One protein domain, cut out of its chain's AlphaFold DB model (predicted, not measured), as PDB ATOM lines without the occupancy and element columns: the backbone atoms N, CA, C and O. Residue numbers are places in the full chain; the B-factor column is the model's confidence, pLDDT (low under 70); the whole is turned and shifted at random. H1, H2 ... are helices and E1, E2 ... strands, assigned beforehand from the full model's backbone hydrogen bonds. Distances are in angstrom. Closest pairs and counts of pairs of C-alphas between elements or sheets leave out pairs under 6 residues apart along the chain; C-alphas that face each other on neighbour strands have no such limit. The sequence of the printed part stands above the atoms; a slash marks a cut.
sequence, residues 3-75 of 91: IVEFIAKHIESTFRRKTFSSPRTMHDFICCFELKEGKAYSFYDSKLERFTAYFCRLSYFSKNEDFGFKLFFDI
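What this domain is: This is residues 3 to 75 of the 91 residues of an uncharacterized protein of Bacillus glennii (UniProt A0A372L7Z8). A single strongly twisted sheet of five strands makes the body of this domain, with one short helix, H1, packed over one face of it at the E2 and E1 side. From edge to edge the strands' lines turn by 84 degrees and the way across the sheet by 86 degrees, and E3, at the other edge, lies well away from the helix. The printed part has 73 residues, with the named elements E1, E2, H1, E3, E4, E5 along the chain; the sheet is mixed, in the order E2, E1, E5, E4, E3, and the class is mixed, helices and strands. The whole is compact, with a radius of gyration of the C-alphas of 12.6 A and spans of 36 by 26 by 23 A.

How they stand to each other: Begin at E1, residues 3 to 8, an inner strand. Its hairpin partner E2, residues 13 to 20, is an antiparallel edge strand; look for N 4 and O 18, 2.8 A apart and within hydrogen-bond range. E2 bends by 58 degrees at residue 16. Next comes H1, residues 23 to 31, on the sheet at a height over the sheet of 9.2 A. It lies over E1, running along the strands at 6 degrees to E1 on the local plane; with 2 of its C-alphas falling on E2, it is only just not over E2. The closest C-alphas of H1 and E2 are those of Met 26 and Phe 20, 5.8 A apart. In H1 every O i to N i+4 pair is within hydrogen-bond range. E3, residues 40 to 44, E4, residues 50 to 56, and E5, residues 67 to 74, form a meander, each strand the antiparallel neighbour of the one before. Check N 41 and O 53, 2.8 A, between E3 and E4, and N 54 and O 72, 2.8 A, between E4 and E5. E5 is parallel to E1 at 20 degrees, with N 5 and O 69 2.9 A apart. H1 and E5 are near each other, while E1 and E3 are apart.

Where its parts are: Find C-alpha 3 at (266.140, 259.467, 288.365); from there E1 runs 16.3 A to C-alpha 8. E2 covers 20.4 A, H1 12.2 A, E3 13.4 A and E4 19.5 A. E5 runs 23.4 A, from C-alpha 67 at (265.313, 262.669, 282.852) to C-alpha 74 at (285.488, 254.166, 291.061).

The domain as a whole: The two C-alphas farthest apart are those of Lys 47 and Glu 65, 37.6 A. The printed part has no cut and no long link. The mean pLDDT of the printed part of this model is 70.3, and 28 residues are under 70, among them residues 55 to 69.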
ATOM      1  N   ILE A   3     265.321 260.574 287.840       80.12
ATOM      2  CA  ILE A   3     266.140 259.467 288.365       80.12
ATOM      3  C   ILE A   3     267.591 259.900 288.606       80.12
ATOM      4  O   ILE A   3     268.186 260.616 287.808       80.12
ATOM      5  N   VAL A   4     268.190 259.426 289.697       79.69
ATOM      6  CA  VAL A   4     269.642 259.446 289.914       79.69
ATOM      7  C   VAL A   4     270.142 258.007 290.002       79.69
ATOM      8  O   VAL A   4     269.690 257.243 290.860       79.69
ATOM      9  N   GLU A   5     271.069 257.640 289.122       80.38
ATOM     10  CA  GLU A   5     271.742 256.339 289.120       80.38
ATOM     11  C   GLU A   5     273.168 256.456 289.643       80.38
ATOM     12  O   GLU A   5     273.922 257.360 289.278       80.38
ATOM     13  N   PHE A   6     273.537 255.499 290.482       79.75
ATOM     14  CA  PHE A   6     274.864 255.332 291.041       79.75
ATOM     15  C   PHE A   6     275.461 254.100 290.366       79.75
ATOM     16  O   PHE A   6     274.979 252.981 290.560       79.75
ATOM     17  N   ILE A   7     276.465 254.326 289.529       78.00
ATOM     18  CA  ILE A   7     277.043 253.324 288.639       78.00
ATOM     19  C   ILE A   7     278.458 253.022 289.107       78.00
ATOM     20  O   ILE A   7     279.261 253.935 289.285       78.00
ATOM     21  N   ALA A   8     278.787 251.750 289.284       74.25
ATOM     22  CA  ALA A   8     280.158 251.326 289.512       74.25
ATOM     23  C   ALA A   8     280.901 251.287 288.177       74.25
ATOM     24  O   ALA A   8     280.531 250.540 287.273       74.25
ATOM     25  N   LYS A   9     281.953 252.099 288.050       71.94
ATOM     26  CA  LYS A   9     282.683 252.301 286.792       71.94
ATOM     27  C   LYS A   9     283.300 251.007 286.250       71.94
ATOM     28  O   LYS A   9     283.289 250.802 285.047       71.94
ATOM     29  N   HIS A  10     283.809 250.135 287.120       69.19
ATOM     30  CA  HIS A  10     284.533 248.925 286.711       69.19
ATOM     31  C   HIS A  10     283.638 247.822 286.116       69.19
ATOM     32  O   HIS A  10     284.125 247.008 285.340       69.19
ATOM     33  N   ILE A  11     282.352 247.783 286.477       72.38
ATOM     34  CA  ILE A  11     281.370 246.785 286.001       72.38
ATOM     35  C   ILE A  11     280.243 247.413 285.178       72.38
ATOM     36  O   ILE A  11     279.294 246.722 284.822       72.38
ATOM     37  N   GLU A  12     280.313 248.728 284.946       74.75
ATOM     38  CA  GLU A  12     279.277 249.544 284.295       74.75
ATOM     39  C   GLU A  12     277.850 249.260 284.803       74.75
ATOM     40  O   GLU A  12     276.862 249.399 284.083       74.75
ATOM     41  N   SER A  13     277.730 248.872 286.076       75.00
ATOM     42  CA  SER A  13     276.477 248.412 286.670       75.00
ATOM     43  C   SER A  13     275.938 249.421 287.672       75.00
ATOM     44  O   SER A  13     276.683 250.003 288.465       75.00
ATOM     45  N   THR A  14     274.620 249.618 287.651       78.50
ATOM     46  CA  THR A  14     273.924 250.455 288.630       78.50
ATOM     47  C   THR A  14     273.768 249.679 289.932       78.50
ATOM     48  O   THR A  14     273.046 248.688 289.969       78.50
ATOM     49  N   PHE A  15     274.404 250.145 291.006       77.25
ATOM     50  CA  PHE A  15     274.279 249.530 292.335       77.25
ATOM     51  C   PHE A  15     273.273 250.262 293.228       77.25
ATOM     52  O   PHE A  15     272.794 249.717 294.217       77.25
ATOM     53  N   ARG A  16     272.912 251.504 292.882       79.56
ATOM     54  CA  ARG A  16     271.843 252.238 293.560       79.56
ATOM     55  C   ARG A  16     271.095 253.114 292.570       79.56
ATOM     56  O   ARG A  16     271.689 253.754 291.708       79.56
ATOM     57  N   ARG A  17     269.776 253.175 292.725       83.38
ATOM     58  CA  ARG A  17     268.895 254.062 291.963       83.38
ATOM     59  C   ARG A  17     267.990 254.808 292.933       83.38
ATOM     60  O   ARG A  17     267.438 254.204 293.850       83.38
ATOM     61  N   LYS A  18     267.836 256.116 292.739       83.44
ATOM     62  CA  LYS A  18     266.882 256.940 293.486       83.44
ATOM     63  C   LYS A  18     265.949 257.646 292.515       83.44
ATOM     64  O   LYS A  18     266.413 258.287 291.577       83.44
ATOM     65  N   THR A  19     264.649 257.515 292.739       85.94
ATOM     66  CA  THR A  19     263.608 258.135 291.918       85.94
ATOM     67  C   THR A  19     263.014 259.349 292.627       85.94
ATOM     68  O   THR A  19     262.990 259.431 293.857       85.94
ATOM     69  N   PHE A  20     262.549 260.308 291.836       85.00
ATOM     70  CA  PHE A  20     261.963 261.557 292.292       85.00
ATOM     71  C   PHE A  20     260.694 261.846 291.491       85.00
ATOM     72  O   PHE A  20     260.640 261.661 290.272       85.00
ATOM     73  N   SER A  21     259.673 262.328 292.195       84.44
ATOM     74  CA  SER A  21     258.388 262.721 291.614       84.44
ATOM     75  C   SER A  21     258.426 264.092 290.935       84.44
ATOM     76  O   SER A  21     257.539 264.402 290.148       84.44
ATOM     77  N   SER A  22     259.440 264.917 291.216       82.81
ATOM     78  CA  SER A  22     259.563 266.264 290.659       82.81
ATOM     79  C   SER A  22     261.025 266.617 290.363       82.81
ATOM     80  O   SER A  22     261.925 266.122 291.049       82.81
ATOM     81  N   PRO A  23     261.286 267.518 289.401       77.81
ATOM     82  CA  PRO A  23     262.646 267.969 289.127       77.81
ATOM     83  C   PRO A  23     263.219 268.795 290.286       77.81
ATOM     84  O   PRO A  23     264.420 268.745 290.527       77.81
ATOM     85  N   ARG A  24     262.369 269.499 291.052       80.56
ATOM     86  CA  ARG A  24     262.777 270.273 292.235       80.56
ATOM     87  C   ARG A  24     263.346 269.372 293.331       80.56
ATOM     88  O   ARG A  24     264.449 269.611 293.793       80.56
ATOM     89  N   THR A  25     262.643 268.299 293.694       84.00
ATOM     90  CA  THR A  25     263.115 267.378 294.746       84.00
ATOM     91  C   THR A  25     264.391 266.634 294.351       84.00
ATOM     92  O   THR A  25     265.223 266.337 295.208       84.00
ATOM     93  N   MET A  26     264.576 266.361 293.057       83.06
ATOM     94  CA  MET A  26     265.837 265.839 292.528       83.06
ATOM     95  C   MET A  26     266.961 266.881 292.610       83.06
ATOM     96  O   MET A  26     268.061 266.553 293.050       83.06
ATOM     97  N   HIS A  27     266.690 268.123 292.206       78.50
ATOM     98  CA  HIS A  27     267.649 269.225 292.276       78.50
ATOM     99  C   HIS A  27     268.121 269.464 293.715       78.50
ATOM    100  O   HIS A  27     269.323 269.467 293.964       78.50
ATOM    101  N   ASP A  28     267.191 269.562 294.667       79.12
ATOM    102  CA  ASP A  28     267.506 269.762 296.086       79.12
ATOM    103  C   ASP A  28     268.387 268.626 296.628       79.12
ATOM    104  O   ASP A  28     269.378 268.877 297.311       79.12
ATOM    105  N   PHE A  29     268.091 267.374 296.255       81.38
ATOM    106  CA  PHE A  29     268.926 266.226 296.615       81.38
ATOM    107  C   PHE A  29     270.350 266.335 296.057       81.38
ATOM    108  O   PHE A  29     271.297 266.048 296.780       81.38
ATOM    109  N   ILE A  30     270.514 266.741 294.797       74.00
ATOM    110  CA  ILE A  30     271.823 266.855 294.130       74.00
ATOM    111  C   ILE A  30     272.640 268.015 294.702       74.00
ATOM    112  O   ILE A  30     273.852 267.875 294.884       74.00
ATOM    113  N   CYS A  31     271.991 269.133 295.030       72.12
ATOM    114  CA  CYS A  31     272.642 270.291 295.637       72.12
ATOM    115  C   CYS A  31     273.308 269.959 296.976       72.12
ATOM    116  O   CYS A  31     274.376 270.501 297.252       72.12
ATOM    117  N   CYS A  32     272.762 269.019 297.756       72.44
ATOM    118  CA  CYS A  32     273.387 268.557 299.002       72.44
ATOM    119  C   CYS A  32     274.784 267.941 298.812       72.44
ATOM    120  O   CYS A  32     275.535 267.837 299.775       72.44
ATOM    121  N   PHE A  33     275.132 267.511 297.598       69.56
ATOM    122  CA  PHE A  33     276.426 266.893 297.303       69.56
ATOM    123  C   PHE A  33     277.457 267.886 296.733       69.56
ATOM    124  O   PHE A  33     278.583 267.476 296.448       69.56
ATOM    125  N   GLU A  34     277.088 269.159 296.519       67.38
ATOM    126  CA  GLU A  34     277.936 270.192 295.892       67.38
ATOM    127  C   GLU A  34     278.661 269.709 294.614       67.38
ATOM    128  O   GLU A  34     279.841 270.003 294.389       67.38
ATOM    129  N   LEU A  35     277.969 268.925 293.781       71.00
ATOM    130  CA  LEU A  35     278.555 268.245 292.623       71.00
ATOM    131  C   LEU A  35     278.906 269.241 291.507       71.00
ATOM    132  O   LEU A  35     278.056 269.972 291.006       71.00
ATOM    133  N   LYS A  36     280.174 269.243 291.097       66.25
ATOM    134  CA  LYS A  36     280.746 269.997 289.985       66.25
ATOM    135  C   LYS A  36     281.203 268.990 288.942       66.25
ATOM    136  O   LYS A  36     281.903 268.030 289.261       66.25
ATOM    137  N   GLU A  37     280.789 269.209 287.702       63.97
ATOM    138  CA  GLU A  37     281.201 268.389 286.564       63.97
ATOM    139  C   GLU A  37     282.729 268.319 286.471       63.97
ATOM    140  O   GLU A  37     283.417 269.320 286.669       63.97
ATOM    141  N   GLY A  38     283.258 267.116 286.233       64.19
ATOM    142  CA  GLY A  38     284.701 266.886 286.123       64.19
ATOM    143  C   GLY A  38     285.469 266.937 287.449       64.19
ATOM    144  O   GLY A  38     286.677 266.708 287.453       64.19
ATOM    145  N   LYS A  39     284.801 267.193 288.583       71.56
ATOM    146  CA  LYS A  39     285.428 267.132 289.905       71.56
ATOM    147  C   LYS A  39     285.320 265.721 290.486       71.56
ATOM    148  O   LYS A  39     284.273 265.077 290.419       71.56
ATOM    149  N   ALA A  40     286.424 265.259 291.065       70.75
ATOM    150  CA  ALA A  40     286.494 264.023 291.825       70.75
ATOM    151  C   ALA A  40     286.002 264.261 293.262       70.75
ATOM    152  O   ALA A  40     286.419 265.221 293.915       70.75
ATOM    153  N   TYR A  41     285.137 263.380 293.754       72.50
ATOM    154  CA  TYR A  41     284.606 263.406 295.116       72.50
ATOM    155  C   TYR A  41     285.035 262.142 295.846       72.50
ATOM    156  O   TYR A  41     284.800 261.043 295.352       72.50
ATOM    157  N   SER A  42     285.667 262.279 297.009       73.31
ATOM    158  CA  SER A  42     286.037 261.131 297.836       73.31
ATOM    159  C   SER A  42     284.927 260.802 298.824       73.31
ATOM    160  O   SER A  42     284.409 261.685 299.506       73.31
ATOM    161  N   PHE A  43     284.604 259.522 298.911       73.06
ATOM    162  CA  PHE A  43     283.664 258.954 299.864       73.06
ATOM    163  C   PHE A  43     284.358 257.829 300.633       73.06
ATOM    164  O   PHE A  43     285.391 257.314 300.199       73.06
ATOM    165  N   TYR A  44     283.773 257.464 301.766       70.38
ATOM    166  CA  TYR A  44     284.228 256.368 302.610       70.38
ATOM    167  C   TYR A  44     283.095 255.362 302.757       70.38
ATOM    168  O   TYR A  44     281.933 255.757 302.897       70.38
ATOM    169  N   ASP A  45     283.420 254.077 302.678       69.62
ATOM    170  CA  ASP A  45     282.456 253.012 302.941       69.62
ATOM    171  C   ASP A  45     282.320 252.750 304.456       69.62
ATOM    172  O   ASP A  45     282.882 253.465 305.292       69.62
ATOM    173  N   SER A  46     281.570 251.712 304.832       67.69
ATOM    174  CA  SER A  46     281.406 251.315 306.237       67.69
ATOM    175  C   SER A  46     282.694 250.806 306.897       67.69
ATOM    176  O   SER A  46     282.755 250.733 308.123       67.69
ATOM    177  N   LYS A  47     283.721 250.475 306.107       75.75
ATOM    178  CA  LYS A  47     285.050 250.034 306.549       75.75
ATOM    179  C   LYS A  47     286.089 251.160 306.494       75.75
ATOM    180  O   LYS A  47     287.260 250.907 306.765       75.75
ATOM    181  N   LEU A  48     285.668 252.395 306.198       72.56
ATOM    182  CA  LEU A  48     286.530 253.564 305.993       72.56
ATOM    183  C   LEU A  48     287.477 253.427 304.787       72.56
ATOM    184  O   LEU A  48     288.475 254.147 304.693       72.56
ATOM    185  N   GLU A  49     287.161 252.553 303.832       72.19
ATOM    186  CA  GLU A  49     287.885 252.464 302.569       72.19
ATOM    187  C   GLU A  49     287.477 253.627 301.658       72.19
ATOM    188  O   GLU A  49     286.294 253.910 301.442       72.19
ATOM    189  N   ARG A  50     288.480 254.343 301.134       69.19
ATOM    190  CA  ARG A  50     288.260 255.511 300.277       69.19
ATOM    191  C   ARG A  50     287.940 255.068 298.855       69.19
ATOM    192  O   ARG A  50     288.782 254.460 298.198       69.19
ATOM    193  N   PHE A  51     286.805 255.512 298.330       73.25
ATOM    194  CA  PHE A  51     286.482 255.425 296.907       73.25
ATOM    195  C   PHE A  51     286.224 256.813 296.323       73.25
ATOM    196  O   PHE A  51     285.920 257.771 297.038       73.25
ATOM    197  N   THR A  52     286.398 256.943 295.009       70.38
ATOM    198  CA  THR A  52     286.279 258.232 294.316       70.38
ATOM    199  C   THR A  52     285.103 258.187 293.359       70.38
ATOM    200  O   THR A  52     284.978 257.246 292.585       70.38
ATOM    201  N   ALA A  53     284.238 259.193 293.382       69.12
ATOM    202  CA  ALA A  53     283.189 259.364 292.393       69.12
ATOM    203  C   ALA A  53     283.516 260.518 291.449       69.12
ATOM    204  O   ALA A  53     284.068 261.542 291.857       69.12
ATOM    205  N   TYR A  54     283.114 260.360 290.197       70.06
ATOM    206  CA  TYR A  54     283.156 261.390 289.176       70.06
ATOM    207  C   TYR A  54     281.722 261.727 288.785       70.06
ATOM    208  O   TYR A  54     280.937 260.856 288.391       70.06
ATOM    209  N   PHE A  55     281.371 263.004 288.909       66.44
ATOM    210  CA  PHE A  55     280.110 263.504 288.385       66.44
ATOM    211  C   PHE A  55     280.274 263.794 286.892       66.44
ATOM    212  O   PHE A  55     280.969 264.737 286.504       66.44
ATOM    213  N   CYS A  56     279.631 262.973 286.066       60.19
ATOM    214  CA  CYS A  56     279.502 263.216 284.635       60.19
ATOM    215  C   CYS A  56     278.118 263.809 284.370       60.19
ATOM    216  O   CYS A  56     277.099 263.286 284.830       60.19
ATOM    217  N   ARG A  57     278.082 264.925 283.644       56.75
ATOM    218  CA  ARG A  57     276.846 265.646 283.347       56.75
ATOM    219  C   ARG A  57     275.903 264.849 282.440       56.75
ATOM    220  O   ARG A  57     276.319 264.001 281.656       56.75
ATOM    221  N   LEU A  58     274.621 265.186 282.603       53.16
ATOM    222  CA  LEU A  58     273.434 264.899 281.787       53.16
ATOM    223  C   LEU A  58     273.711 264.198 280.450       53.16
ATOM    224  O   LEU A  58     274.027 264.839 279.450       53.16
ATOM    225  N   SER A  59     273.453 262.896 280.412       46.50
ATOM    226  CA  SER A  59     273.042 262.236 279.173       46.50
ATOM    227  C   SER A  59     271.561 261.887 279.282       46.50
ATOM    228  O   SER A  59     271.083 261.494 280.348       46.50
ATOM    229  N   TYR A  60     270.828 262.068 278.181       48.09
ATOM    230  CA  TYR A  60     269.490 261.505 278.017       48.09
ATOM    231  C   TYR A  60     269.549 260.012 278.363       48.09
ATOM    232  O   TYR A  60     270.412 259.296 277.846       48.09
ATOM    233  N   PHE A  61     268.648 259.533 279.224       50.69
ATOM    234  CA  PHE A  61     268.497 258.098 279.437       50.69
ATOM    235  C   PHE A  61     267.909 257.533 278.149       50.69
ATOM    236  O   PHE A  61     266.731 257.706 277.846       50.69
ATOM    237  N   SER A  62     268.749 256.920 277.321       46.62
ATOM    238  CA  SER A  62     268.283 256.275 276.105       46.62
ATOM    239  C   SER A  62     267.467 255.041 276.486       46.62
ATOM    240  O   SER A  62     268.020 254.020 276.889       46.62
ATOM    241  N   LYS A  63     266.138 255.179 276.379       47.81
ATOM    242  CA  LYS A  63     265.132 254.188 275.928       47.81
ATOM    243  C   LYS A  63     263.768 254.320 276.610       47.81
ATOM    244  O   LYS A  63     262.823 253.772 276.071       47.81
ATOM    245  N   ASN A  64     263.644 255.075 277.697       50.03
ATOM    246  CA  ASN A  64     262.369 255.434 278.326       50.03
ATOM    247  C   ASN A  64     262.475 256.897 278.760       50.03
ATOM    248  O   ASN A  64     263.558 257.295 279.169       50.03
ATOM    249  N   GLU A  65     261.403 257.679 278.635       53.16
ATOM    250  CA  GLU A  65     261.288 259.144 278.812       53.16
ATOM    251  C   GLU A  65     261.636 259.687 280.225       53.16
ATOM    252  O   GLU A  65     260.944 260.535 280.795       53.16
ATOM    253  N   ASP A  66     262.715 259.199 280.823       53.94
ATOM    254  CA  ASP A  66     263.207 259.569 282.134       53.94
ATOM    255  C   ASP A  66     264.377 260.550 282.005       53.94
ATOM    256  O   ASP A  66     265.343 260.349 281.265       53.94
ATOM    257  N   PHE A  67     264.281 261.643 282.755       56.94
ATOM    258  CA  PHE A  67     265.313 262.669 282.852       56.94
ATOM    259  C   PHE A  67     266.074 262.462 284.162       56.94
ATOM    260  O   PHE A  67     265.461 262.241 285.206       56.94
ATOM    261  N   GLY A  68     267.404 262.540 284.155       63.25
ATOM    262  CA  GLY A  68     268.146 262.188 285.362       63.25
ATOM    263  C   GLY A  68     269.645 262.447 285.335       63.25
ATOM    264  O   GLY A  68     270.168 263.082 284.419       63.25
ATOM    265  N   PHE A  69     270.337 261.892 286.329       66.75
ATOM    266  CA  PHE A  69     271.780 262.036 286.519       66.75
ATOM    267  C   PHE A  69     272.452 260.684 286.748       66.75
ATOM    268  O   PHE A  69     271.876 259.795 287.378       66.75
ATOM    269  N   LYS A  70     273.693 260.551 286.272       70.62
ATOM    270  CA  LYS A  70     274.548 259.387 286.517       70.62
ATOM    271  C   LYS A  70     275.770 259.811 287.322       70.62
ATOM    272  O   LYS A  70     276.494 260.724 286.932       70.62
ATOM    273  N   LEU A  71     275.994 259.137 288.441       71.44
ATOM    274  CA  LEU A  71     277.192 259.267 289.261       71.44
ATOM    275  C   LEU A  71     278.046 258.019 289.060       71.44
ATOM    276  O   LEU A  71     277.593 256.915 289.364       71.44
ATOM    277  N   PHE A  72     279.265 258.190 288.554       68.94
ATOM    278  CA  PHE A  72     280.191 257.082 288.343       68.94
ATOM    279  C   PHE A  72     281.116 256.956 289.541       68.94
ATOM    280  O   PHE A  72     281.862 257.881 289.852       68.94
ATOM    281  N   PHE A  73     281.092 255.806 290.194       67.94
ATOM    282  CA  PHE A  73     281.936 255.495 291.332       67.94
ATOM    283  C   PHE A  73     283.058 254.559 290.901       67.94
ATOM    284  O   PHE A  73     282.821 253.471 290.370       67.94
ATOM    285  N   ASP A  74     284.289 254.987 291.143       70.25
ATOM    286  CA  ASP A  74     285.488 254.166 291.061       70.25
ATOM    287  C   ASP A  74     285.629 253.387 292.373       70.25
ATOM    288  O   ASP A  74     286.304 253.798 293.318       70.25
ATOM    289  N   ILE A  75     284.833 252.323 292.462       63.03
ATOM    290  CA  ILE A  75     284.792 251.403 293.596       63.03
ATOM    291  C   ILE A  75     285.748 250.260 293.270       63.03
ATOM    292  O   ILE A  75     285.599 249.630 292.220       63.03
TER     293      ILE A  75